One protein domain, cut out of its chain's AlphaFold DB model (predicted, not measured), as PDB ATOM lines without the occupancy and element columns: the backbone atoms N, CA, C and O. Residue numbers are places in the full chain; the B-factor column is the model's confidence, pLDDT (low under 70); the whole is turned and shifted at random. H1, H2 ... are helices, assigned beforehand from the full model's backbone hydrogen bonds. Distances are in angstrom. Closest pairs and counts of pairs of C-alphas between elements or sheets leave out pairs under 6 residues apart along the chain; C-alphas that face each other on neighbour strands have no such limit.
ATOM      1  N   THR A  24     144.842 268.224 132.788       73.50
ATOM      2  CA  THR A  24     144.302 266.871 132.849       73.50
ATOM      3  C   THR A  24     145.437 265.845 132.874       73.50
ATOM      4  O   THR A  24     146.555 266.092 132.402       73.50
ATOM      5  N   GLU A  25     145.172 264.655 133.423       78.56
ATOM      6  CA  GLU A  25     146.154 263.560 133.439       78.56
ATOM      7  C   GLU A  25     146.695 263.230 132.039       78.56
ATOM      8  O   GLU A  25     147.861 262.846 131.892       78.56
ATOM      9  N   ALA A  26     145.854 263.386 131.014       77.56
ATOM     10  CA  ALA A  26     146.220 263.181 129.623       77.56
ATOM     11  C   ALA A  26     147.237 264.234 129.158       77.56
ATOM     12  O   ALA A  26     148.278 263.881 128.597       77.56
ATOM     13  N   GLU A  27     146.994 265.512 129.460       80.00
ATOM     14  CA  GLU A  27     147.918 266.592 129.129       80.00
ATOM     15  C   GLU A  27     149.282 266.386 129.798       80.00
ATOM     16  O   GLU A  27     150.301 266.424 129.106       80.00
ATOM     17  N   LEU A  28     149.322 266.082 131.099       81.94
ATOM     18  CA  LEU A  28     150.564 265.840 131.846       81.94
ATOM     19  C   LEU A  28     151.445 264.766 131.197       81.94
ATOM     20  O   LEU A  28     152.640 264.988 130.982       81.94
ATOM     21  N   LYS A  29     150.844 263.636 130.809       81.69
ATOM     22  CA  LYS A  29     151.552 262.523 130.158       81.69
ATOM     23  C   LYS A  29     152.067 262.902 128.774       81.69
ATOM     24  O   LYS A  29     153.161 262.483 128.394       81.69
ATOM     25  N   VAL A  30     151.340 263.742 128.031       82.56
ATOM     26  CA  VAL A  30     151.845 264.317 126.773       82.56
ATOM     27  C   VAL A  30     153.061 265.196 127.043       82.56
ATOM     28  O   VAL A  30     154.044 265.111 126.302       82.56
ATOM     29  N   ARG A  31     153.036 266.029 128.097       80.12
ATOM     30  CA  ARG A  31     154.174 266.901 128.440       80.12
ATOM     31  C   ARG A  31     155.415 266.085 128.800       80.12
ATOM     32  O   ARG A  31     156.496 266.419 128.324       80.12
ATOM     33  N   GLU A  32     155.234 265.007 129.559       81.50
ATOM     34  CA  GLU A  32     156.283 264.051 129.928       81.50
ATOM     35  C   GLU A  32     156.859 263.335 128.695       81.50
ATOM     36  O   GLU A  32     158.072 263.312 128.486       81.50
ATOM     37  N   ALA A  33     156.001 262.826 127.804       77.62
ATOM     38  CA  ALA A  33     156.431 262.129 126.589       77.62
ATOM     39  C   ALA A  33     157.175 263.038 125.596       77.62
ATOM     40  O   ALA A  33     157.954 262.567 124.763       77.62
ATOM     41  N   THR A  34     156.933 264.345 125.679       74.25
ATOM     42  CA  THR A  34     157.500 265.368 124.791       74.25
ATOM     43  C   THR A  34     158.480 266.287 125.523       74.25
ATOM     44  O   THR A  34     158.647 267.444 125.126       74.25
ATOM     45  N   ASN A  35     159.118 265.780 126.585       74.81
ATOM     46  CA  ASN A  35     160.206 266.468 127.272       74.81
ATOM     47  C   ASN A  35     161.462 266.595 126.383       74.81
ATOM     48  O   ASN A  35     161.679 265.785 125.469       74.81
ATOM     49  N   ASP A  36     162.300 267.588 126.687       66.94
ATOM     50  CA  ASP A  36     163.524 267.954 125.957       66.94
ATOM     51  C   ASP A  36     164.699 266.972 126.153       66.94
ATOM     52  O   ASP A  36     165.747 267.118 125.520       66.94
ATOM     53  N   ASP A  37     164.523 265.929 126.970       68.81
ATOM     54  CA  ASP A  37     165.540 264.897 127.206       68.81
ATOM     55  C   ASP A  37     165.978 264.194 125.907       68.81
ATOM     56  O   ASP A  37     165.197 264.033 124.971       68.81
ATOM     57  N   MET A  38     167.222 263.708 125.825       55.16
ATOM     58  CA  MET A  38     167.728 263.046 124.605       55.16
ATOM     59  C   MET A  38     167.121 261.657 124.343       55.16
ATOM     60  O   MET A  38     167.111 261.203 123.198       55.16
ATOM     61  N   CYS A  39     166.586 260.985 125.365       68.19
ATOM     62  CA  CYS A  39     166.080 259.618 125.238       68.19
ATOM     63  C   CYS A  39     164.668 259.564 124.643       68.19
ATOM     64  O   CYS A  39     163.827 260.437 124.886       68.19
ATOM     65  N   CYS A  40     164.390 258.517 123.866       67.25
ATOM     66  CA  CYS A  40     163.043 258.238 123.382       67.25
ATOM     67  C   CYS A  40     162.075 258.050 124.565       67.25
ATOM     68  O   CYS A  40     162.461 257.450 125.570       67.25
ATOM     69  N   PRO A  41     160.819 258.519 124.455       71.00
ATOM     70  CA  PRO A  41     159.817 258.264 125.483       71.00
ATOM     71  C   PRO A  41     159.618 256.755 125.662       71.00
ATOM     72  O   PRO A  41     159.621 255.994 124.689       71.00
ATOM     73  N   SER A  42     159.453 256.325 126.913       78.88
ATOM     74  CA  SER A  42     159.256 254.914 127.248       78.88
ATOM     75  C   SER A  42     158.024 254.350 126.534       78.88
ATOM     76  O   SER A  42     156.959 254.969 126.537       78.88
ATOM     77  N   GLY A  43     158.129 253.148 125.959       78.25
ATOM     78  CA  GLY A  43     157.008 252.494 125.271       78.25
ATOM     79  C   GLY A  43     155.769 252.326 126.159       78.25
ATOM     80  O   GLY A  43     154.646 252.462 125.686       78.25
ATOM     81  N   ARG A  44     155.961 252.144 127.474       79.94
ATOM     82  CA  ARG A  44     154.864 252.058 128.453       79.94
ATOM     83  C   ARG A  44     154.117 253.386 128.625       79.94
ATOM     84  O   ARG A  44     152.916 253.378 128.875       79.94
ATOM     85  N   LEU A  45     154.817 254.513 128.490       81.31
ATOM     86  CA  LEU A  45     154.219 255.850 128.520       81.31
ATOM     87  C   LEU A  45     153.396 256.096 127.249       81.31
ATOM     88  O   LEU A  45     152.274 256.591 127.323       81.31
ATOM     89  N   LEU A  46     153.930 255.684 126.096       80.38
ATOM     90  CA  LEU A  46     153.234 255.767 124.811       80.38
ATOM     91  C   LEU A  46     151.964 254.913 124.785       80.38
ATOM     92  O   LEU A  46     150.949 255.373 124.277       80.38
ATOM     93  N   GLN A  47     152.005 253.712 125.368       81.44
ATOM     94  CA  GLN A  47     150.830 252.847 125.463       81.44
ATOM     95  C   GLN A  47     149.718 253.505 126.286       81.44
ATOM     96  O   GLN A  47     148.591 253.592 125.820       81.44
ATOM     97  N   LYS A  48     150.050 254.070 127.454       81.19
ATOM     98  CA  LYS A  48     149.074 254.806 128.273       81.19
ATOM     99  C   LYS A  48     148.465 255.990 127.520       81.19
ATOM    100  O   LYS A  48     147.281 256.255 127.663       81.19
ATOM    101  N   LEU A  49     149.258 256.705 126.720       79.06
ATOM    102  CA  LEU A  49     148.760 257.785 125.861       79.06
ATOM    103  C   LEU A  49     147.842 257.279 124.746       79.06
ATOM    104  O   LEU A  49     146.846 257.931 124.453       79.06
ATOM    105  N   ALA A  50     148.145 256.121 124.157       79.25
ATOM    106  CA  ALA A  50     147.255 255.474 123.198       79.25
ATOM    107  C   ALA A  50     145.921 255.074 123.854       79.25
ATOM    108  O   ALA A  50     144.869 255.224 123.235       79.25
ATOM    109  N   ASP A  51     145.939 254.673 125.126       82.19
ATOM    110  CA  ASP A  51     144.712 254.363 125.860       82.19
ATOM    111  C   ASP A  51     143.841 255.624 126.065       82.19
ATOM    112  O   ASP A  51     142.621 255.578 125.910       82.19
ATOM    113  N   TYR A  52     144.457 256.791 126.299       78.44
ATOM    114  CA  TYR A  52     143.741 258.076 126.372       78.44
ATOM    115  C   TYR A  52     143.118 258.521 125.043       78.44
ATOM    116  O   TYR A  52     142.213 259.353 125.050       78.44
ATOM    117  N   THR A  53     143.554 257.985 123.901       74.81
ATOM    118  CA  THR A  53     142.973 258.331 122.590       74.81
ATOM    119  C   THR A  53     141.702 257.551 122.235       74.81
ATOM    120  O   THR A  53     141.095 257.829 121.205       74.81
ATOM    121  N   TYR A  54     141.251 256.615 123.083       78.19
ATOM    122  CA  TYR A  54     139.990 255.896 122.851       78.19
ATOM    123  C   TYR A  54     138.735 256.732 123.132       78.19
ATOM    124  O   TYR A  54     137.687 256.449 122.551       78.19
ATOM    125  N   THR A  55     138.831 257.758 123.983       76.94
ATOM    126  CA  THR A  55     137.711 258.649 124.318       76.94
ATOM    127  C   THR A  55     137.831 259.960 123.544       76.94
ATOM    128  O   THR A  55     138.918 260.525 123.426       76.94
ATOM    129  N   TYR A  56     136.713 260.456 123.008       73.81
ATOM    130  CA  TYR A  56     136.690 261.637 122.138       73.81
ATOM    131  C   TYR A  56     137.211 262.907 122.835       73.81
ATOM    132  O   TYR A  56     138.048 263.616 122.277       73.81
ATOM    133  N   GLU A  57     136.783 263.154 124.076       76.81
ATOM    134  CA  GLU A  57     137.189 264.333 124.856       76.81
ATOM    135  C   GLU A  57     138.696 264.338 125.152       76.81
ATOM    136  O   GLU A  57     139.404 265.280 124.791       76.81
ATOM    137  N   SER A  58     139.227 263.245 125.706       76.31
ATOM    138  CA  SER A  58     140.655 263.130 126.021       76.31
ATOM    139  C   SER A  58     141.537 263.072 124.774       76.31
ATOM    140  O   SER A  58     142.685 263.517 124.812       76.31
ATOM    141  N   CYS A  59     141.026 262.579 123.643       78.75
ATOM    142  CA  CYS A  59     141.761 262.635 122.385       78.75
ATOM    143  C   CYS A  59     141.974 264.077 121.913       78.75
ATOM    144  O   CYS A  59     143.083 264.432 121.495       78.75
ATOM    145  N   PHE A  60     140.938 264.917 121.997       78.81
ATOM    146  CA  PHE A  60     141.049 266.324 121.623       78.81
ATOM    147  C   PHE A  60     142.054 267.060 122.516       78.81
ATOM    148  O   PHE A  60     142.878 267.825 122.010       78.81
ATOM    149  N   GLU A  61     142.064 266.766 123.817       79.25
ATOM    150  CA  GLU A  61     143.058 267.299 124.756       79.25
ATOM    151  C   GLU A  61     144.487 266.893 124.373       79.25
ATOM    152  O   GLU A  61     145.352 267.754 124.202       79.25
ATOM    153  N   VAL A  62     144.733 265.595 124.144       81.62
ATOM    154  CA  VAL A  62     146.052 265.077 123.736       81.62
ATOM    155  C   VAL A  62     146.530 265.751 122.447       81.62
ATOM    156  O   VAL A  62     147.674 266.208 122.367       81.62
ATOM    157  N   MET A  63     145.656 265.855 121.445       81.62
ATOM    158  CA  MET A  63     145.975 266.461 120.151       81.62
ATOM    159  C   MET A  63     146.214 267.969 120.249       81.62
ATOM    160  O   MET A  63     147.177 268.469 119.662       81.62
ATOM    161  N   SER A  64     145.401 268.691 121.021       79.38
ATOM    162  CA  SER A  64     145.550 270.132 121.252       79.38
ATOM    163  C   SER A  64     146.878 270.446 121.944       79.38
ATOM    164  O   SER A  64     147.624 271.326 121.507       79.38
ATOM    165  N   THR A  65     147.250 269.671 122.964       80.56
ATOM    166  CA  THR A  65     148.531 269.829 123.661       80.56
ATOM    167  C   THR A  65     149.715 269.479 122.761       80.56
ATOM    168  O   THR A  65     150.710 270.206 122.753       80.56
ATOM    169  N   LEU A  66     149.627 268.418 121.952       78.50
ATOM    170  CA  LEU A  66     150.669 268.081 120.972       78.50
ATOM    171  C   LEU A  66     150.856 269.187 119.933       78.50
ATOM    172  O   LEU A  66     151.993 269.545 119.624       78.50
ATOM    173  N   TRP A  67     149.757 269.749 119.428       75.56
ATOM    174  CA  TRP A  67     149.787 270.838 118.457       75.56
ATOM    175  C   TRP A  67     150.433 272.097 119.040       75.56
ATOM    176  O   TRP A  67     151.358 272.647 118.445       75.56
ATOM    177  N   LYS A  68     150.046 272.494 120.261       75.88
ATOM    178  CA  LYS A  68     150.660 273.624 120.981       75.88
ATOM    179  C   LYS A  68     152.169 273.446 121.156       75.88
ATOM    180  O   LYS A  68     152.928 274.397 120.996       75.88
ATOM    181  N   ARG A  69     152.631 272.225 121.446       70.56
ATOM    182  CA  ARG A  69     154.069 271.918 121.594       70.56
ATOM    183  C   ARG A  69     154.820 271.855 120.264       70.56
ATOM    184  O   ARG A  69     156.043 271.957 120.272       70.56
ATOM    185  N   MET A  70     154.115 271.685 119.146       66.44
ATOM    186  CA  MET A  70     154.692 271.699 117.800       66.44
ATOM    187  C   MET A  70     154.985 273.122 117.300       66.44
ATOM    188  O   MET A  70     155.837 273.279 116.432       66.44
ATOM    189  N   HIS A  71     154.295 274.143 117.824       61.19
ATOM    190  CA  HIS A  71     154.256 275.496 117.246       61.19
ATOM    191  C   HIS A  71     154.970 276.595 118.052       61.19
ATOM    192  O   HIS A  71     154.718 277.772 117.826       61.19
ATOM    193  N   PHE A  72     155.879 276.258 118.972       55.34
ATOM    194  CA  PHE A  72     156.623 277.296 119.694       55.34
ATOM    195  C   PHE A  72     157.817 277.829 118.882       55.34
ATOM    196  O   PHE A  72     158.656 277.060 118.422       55.34
ATOM    197  N   GLU A  73     157.876 279.159 118.756       53.34
ATOM    198  CA  GLU A  73     158.719 279.999 117.879       53.34
ATOM    199  C   GLU A  73     160.245 279.926 118.104       53.34
ATOM    200  O   GLU A  73     161.008 280.711 117.540       53.34
ATOM    201  N   ASP A  74     160.731 278.990 118.917       54.69
ATOM    202  CA  ASP A  74     162.141 278.929 119.282       54.69
ATOM    203  C   ASP A  74     162.934 277.990 118.358       54.69
ATOM    204  O   ASP A  74     162.802 276.762 118.400       54.69
ATOM    205  N   ARG A  75     163.816 278.567 117.529       56.66
ATOM    206  CA  ARG A  75     164.638 277.833 116.542       56.66
ATOM    207  C   ARG A  75     165.579 276.793 117.163       56.66
ATOM    208  O   ARG A  75     166.080 275.926 116.449       56.66
ATOM    209  N   PHE A  76     165.816 276.846 118.474       59.94
ATOM    210  CA  PHE A  76     166.677 275.900 119.189       59.94
ATOM    211  C   PHE A  76     165.946 274.640 119.685       59.94
ATOM    212  O   PHE A  76     166.598 273.664 120.058       59.94
ATOM    213  N   SER A  77     164.613 274.598 119.599       64.25
ATOM    214  CA  SER A  77     163.769 273.511 120.123       64.25
ATOM    215  C   SER A  77     163.494 272.373 119.114       64.25
ATOM    216  O   SER A  77     162.523 271.623 119.237       64.25
ATOM    217  N   TRP A  78     164.357 272.192 118.104       67.38
ATOM    218  CA  TRP A  78     164.174 271.227 117.002       67.38
ATOM    219  C   TRP A  78     164.036 269.762 117.458       67.38
ATOM    220  O   TRP A  78     163.336 268.968 116.824       67.38
ATOM    221  N   ARG A  79     164.657 269.394 118.588       66.81
ATOM    222  CA  ARG A  79     164.578 268.039 119.167       66.81
ATOM    223  C   ARG A  79     163.173 267.712 119.671       66.81
ATOM    224  O   ARG A  79     162.670 266.612 119.434       66.81
ATOM    225  N   ARG A  80     162.515 268.685 120.304       65.19
ATOM    226  CA  ARG A  80     161.129 268.579 120.770       65.19
ATOM    227  C   ARG A  80     160.170 268.427 119.598       65.19
ATOM    228  O   ARG A  80     159.346 267.517 119.602       65.19
ATOM    229  N   VAL A  81     160.348 269.231 118.548       68.06
ATOM    230  CA  VAL A  81     159.561 269.143 117.304       68.06
ATOM    231  C   VAL A  81     159.724 267.774 116.636       68.06
ATOM    232  O   VAL A  81     158.737 267.177 116.196       68.06
ATOM    233  N   TYR A  82     160.941 267.221 116.616       69.88
ATOM    234  CA  TYR A  82     161.201 265.882 116.084       69.88
ATOM    235  C   TYR A  82     160.518 264.779 116.905       69.88
ATOM    236  O   TYR A  82     159.886 263.883 116.337       69.88
ATOM    237  N   LYS A  83     160.581 264.854 118.240       66.94
ATOM    238  CA  LYS A  83     159.896 263.912 119.138       66.94
ATOM    239  C   LYS A  83     158.380 263.976 118.996       66.94
ATOM    240  O   LYS A  83     157.756 262.928 118.870       66.94
ATOM    241  N   VAL A  84     157.796 265.174 118.949       66.31
ATOM    242  CA  VAL A  84     156.354 265.374 118.726       66.31
ATOM    243  C   VAL A  84     155.942 264.830 117.356       66.31
ATOM    244  O   VAL A  84     154.952 264.112 117.252       66.31
ATOM    245  N   SER A  85     156.728 265.090 116.308       67.69
ATOM    246  CA  SER A  85     156.464 264.573 114.956       67.69
ATOM    247  C   SER A  85     156.562 263.046 114.884       67.69
ATOM    248  O   SER A  85     155.748 262.395 114.227       67.69
ATOM    249  N   THR A  86     157.534 262.459 115.583       67.62
ATOM    250  CA  THR A  86     157.719 261.004 115.663       67.62
ATOM    251  C   THR A  86     156.623 260.351 116.498       67.62
ATOM    252  O   THR A  86     156.096 259.319 116.093       67.62
ATOM    253  N   PHE A  87     156.229 260.966 117.617       66.69
ATOM    254  CA  PHE A  87     155.072 260.559 118.412       66.69
ATOM    255  C   PHE A  87     153.811 260.582 117.557       66.69
ATOM    256  O   PHE A  87     153.128 259.571 117.481       66.69
ATOM    257  N   ARG A  88     153.547 261.688 116.846       62.66
ATOM    258  CA  ARG A  88     152.386 261.811 115.958       62.66
ATOM    259  C   ARG A  88     152.371 260.686 114.930       62.66
ATOM    260  O   ARG A  88     151.354 260.028 114.786       62.66
ATOM    261  N   LYS A  89     153.502 260.410 114.267       60.41
ATOM    262  CA  LYS A  89     153.612 259.294 113.312       60.41
ATOM    263  C   LYS A  89     153.383 257.932 113.975       60.41
ATOM    264  O   LYS A  89     152.639 257.130 113.429       60.41
ATOM    265  N   ARG A  90     153.975 257.658 115.143       61.69
ATOM    266  CA  ARG A  90     153.811 256.375 115.853       61.69
ATOM    267  C   ARG A  90     152.405 256.176 116.411       61.69
ATOM    268  O   ARG A  90     151.870 255.090 116.256       61.69
ATOM    269  N   ALA A  91     151.800 257.204 116.996       57.31
ATOM    270  CA  ALA A  91     150.416 257.183 117.460       57.31
ATOM    271  C   ALA A  91     149.437 256.990 116.286       57.31
ATOM    272  O   ALA A  91     148.471 256.242 116.409       57.31
ATOM    273  N   PHE A  92     149.732 257.587 115.123       53.12
ATOM    274  CA  PHE A  92     148.944 257.416 113.899       53.12
ATOM    275  C   PHE A  92     149.095 256.008 113.290       53.12
ATOM    276  O   PHE A  92     148.105 255.386 112.923       53.12
ATOM    277  N   ILE A  93     150.319 255.461 113.241       48.28
ATOM    278  CA  ILE A  93     150.604 254.103 112.735       48.28
ATOM    279  C   ILE A  93     150.080 253.015 113.690       48.28
ATOM    280  O   ILE A  93     149.655 251.958 113.232       48.28
ATOM    281  N   ALA A  94     150.040 253.273 115.002       50.31
ATOM    282  CA  ALA A  94     149.510 252.351 116.011       50.31
ATOM    283  C   ALA A  94     147.973 252.186 115.980       50.31
ATOM    284  O   ALA A  94     147.425 251.489 116.827       50.31
ATOM    285  N   ARG A  95     147.276 252.754 114.982       49.19
ATOM    286  CA  ARG A  95     145.846 252.509 114.711       49.19
ATOM    287  C   ARG A  95     144.878 253.013 115.801       49.19
ATOM    288  O   ARG A  95     143.751 252.532 115.861       49.19
TER     289      ARG A  95
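This is residues 24 to 95 of the 100 residues of the protein "ENTH domain-containing protein" of Schistosoma rodhaini (UniProt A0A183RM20). Two helical hairpins, H1 with H2 and H3 with H4, come together as a small four-helix body in which H1 sits side by side with both H2 and H3. H4 folds back from the far end of H3, and near its own end it comes close to H2. The printed part has 72 residues, with four named helices in the order H1 H2 H3 H4 and no named strand, and its class is all helix. It is compact, with a radius of gyration of the C-alphas of 11.5 A, and elongated, spanning 34 by 21 by 21 A.

Find C-alpha 25 at (146.154, 263.560, 133.439), where H1 begins; it runs to residue 33, 12.4 A on. H2 takes residues 43 to 52, 14.4 A. H3 starts at C-alpha 56, at (136.690, 261.637, 122.138), and runs 21.1 A to residue 70. H4, residues 78 to 93, covers 22.3 A and ends at (150.604, 254.103, 112.735).

Start with H1: it touches H2 in a hairpin, at a shallow tilt of 30 degrees, opposite ways, closest at the C-alphas of Ala 26 and Tyr 52, 6.5 A. H1 touches H3, the same way, at 34 degrees, only just short of steep; the C-alphas of Glu 27 and Val 62 are closest, 5.9 A. H2 and H3 only just touch, with 3 pairs of C-alphas within 8 A, and only at the corner; their closest C-alphas, Tyr 52 and Ser 58, are 5.9 A apart. Look next at Met 70 and Val 81, the closest C-alphas of the H3 and H4 hairpin, 5.5 A; residues 66 to 70 alone touch residues 80 to 85 alone, at a shallow tilt of 30 degrees. H2 and H4 are close but not clearly touching, their closest C-alphas being Ala 50 and Ala 91, 6.8 A. H1 and H4 are near each other, with 6 pairs of C-alphas within 10 A. In H1, H2, H3 and H4 every O i to N i+4 pair is within hydrogen-bond range.

The C-alphas of Thr 55 and Phe 76 are farthest apart, 34.1 A. The printed part has no cut, and no link is long. Mean pLDDT of the printed part is 71.2; look for values under 70 at residues 36 to 40 and 70 to 95.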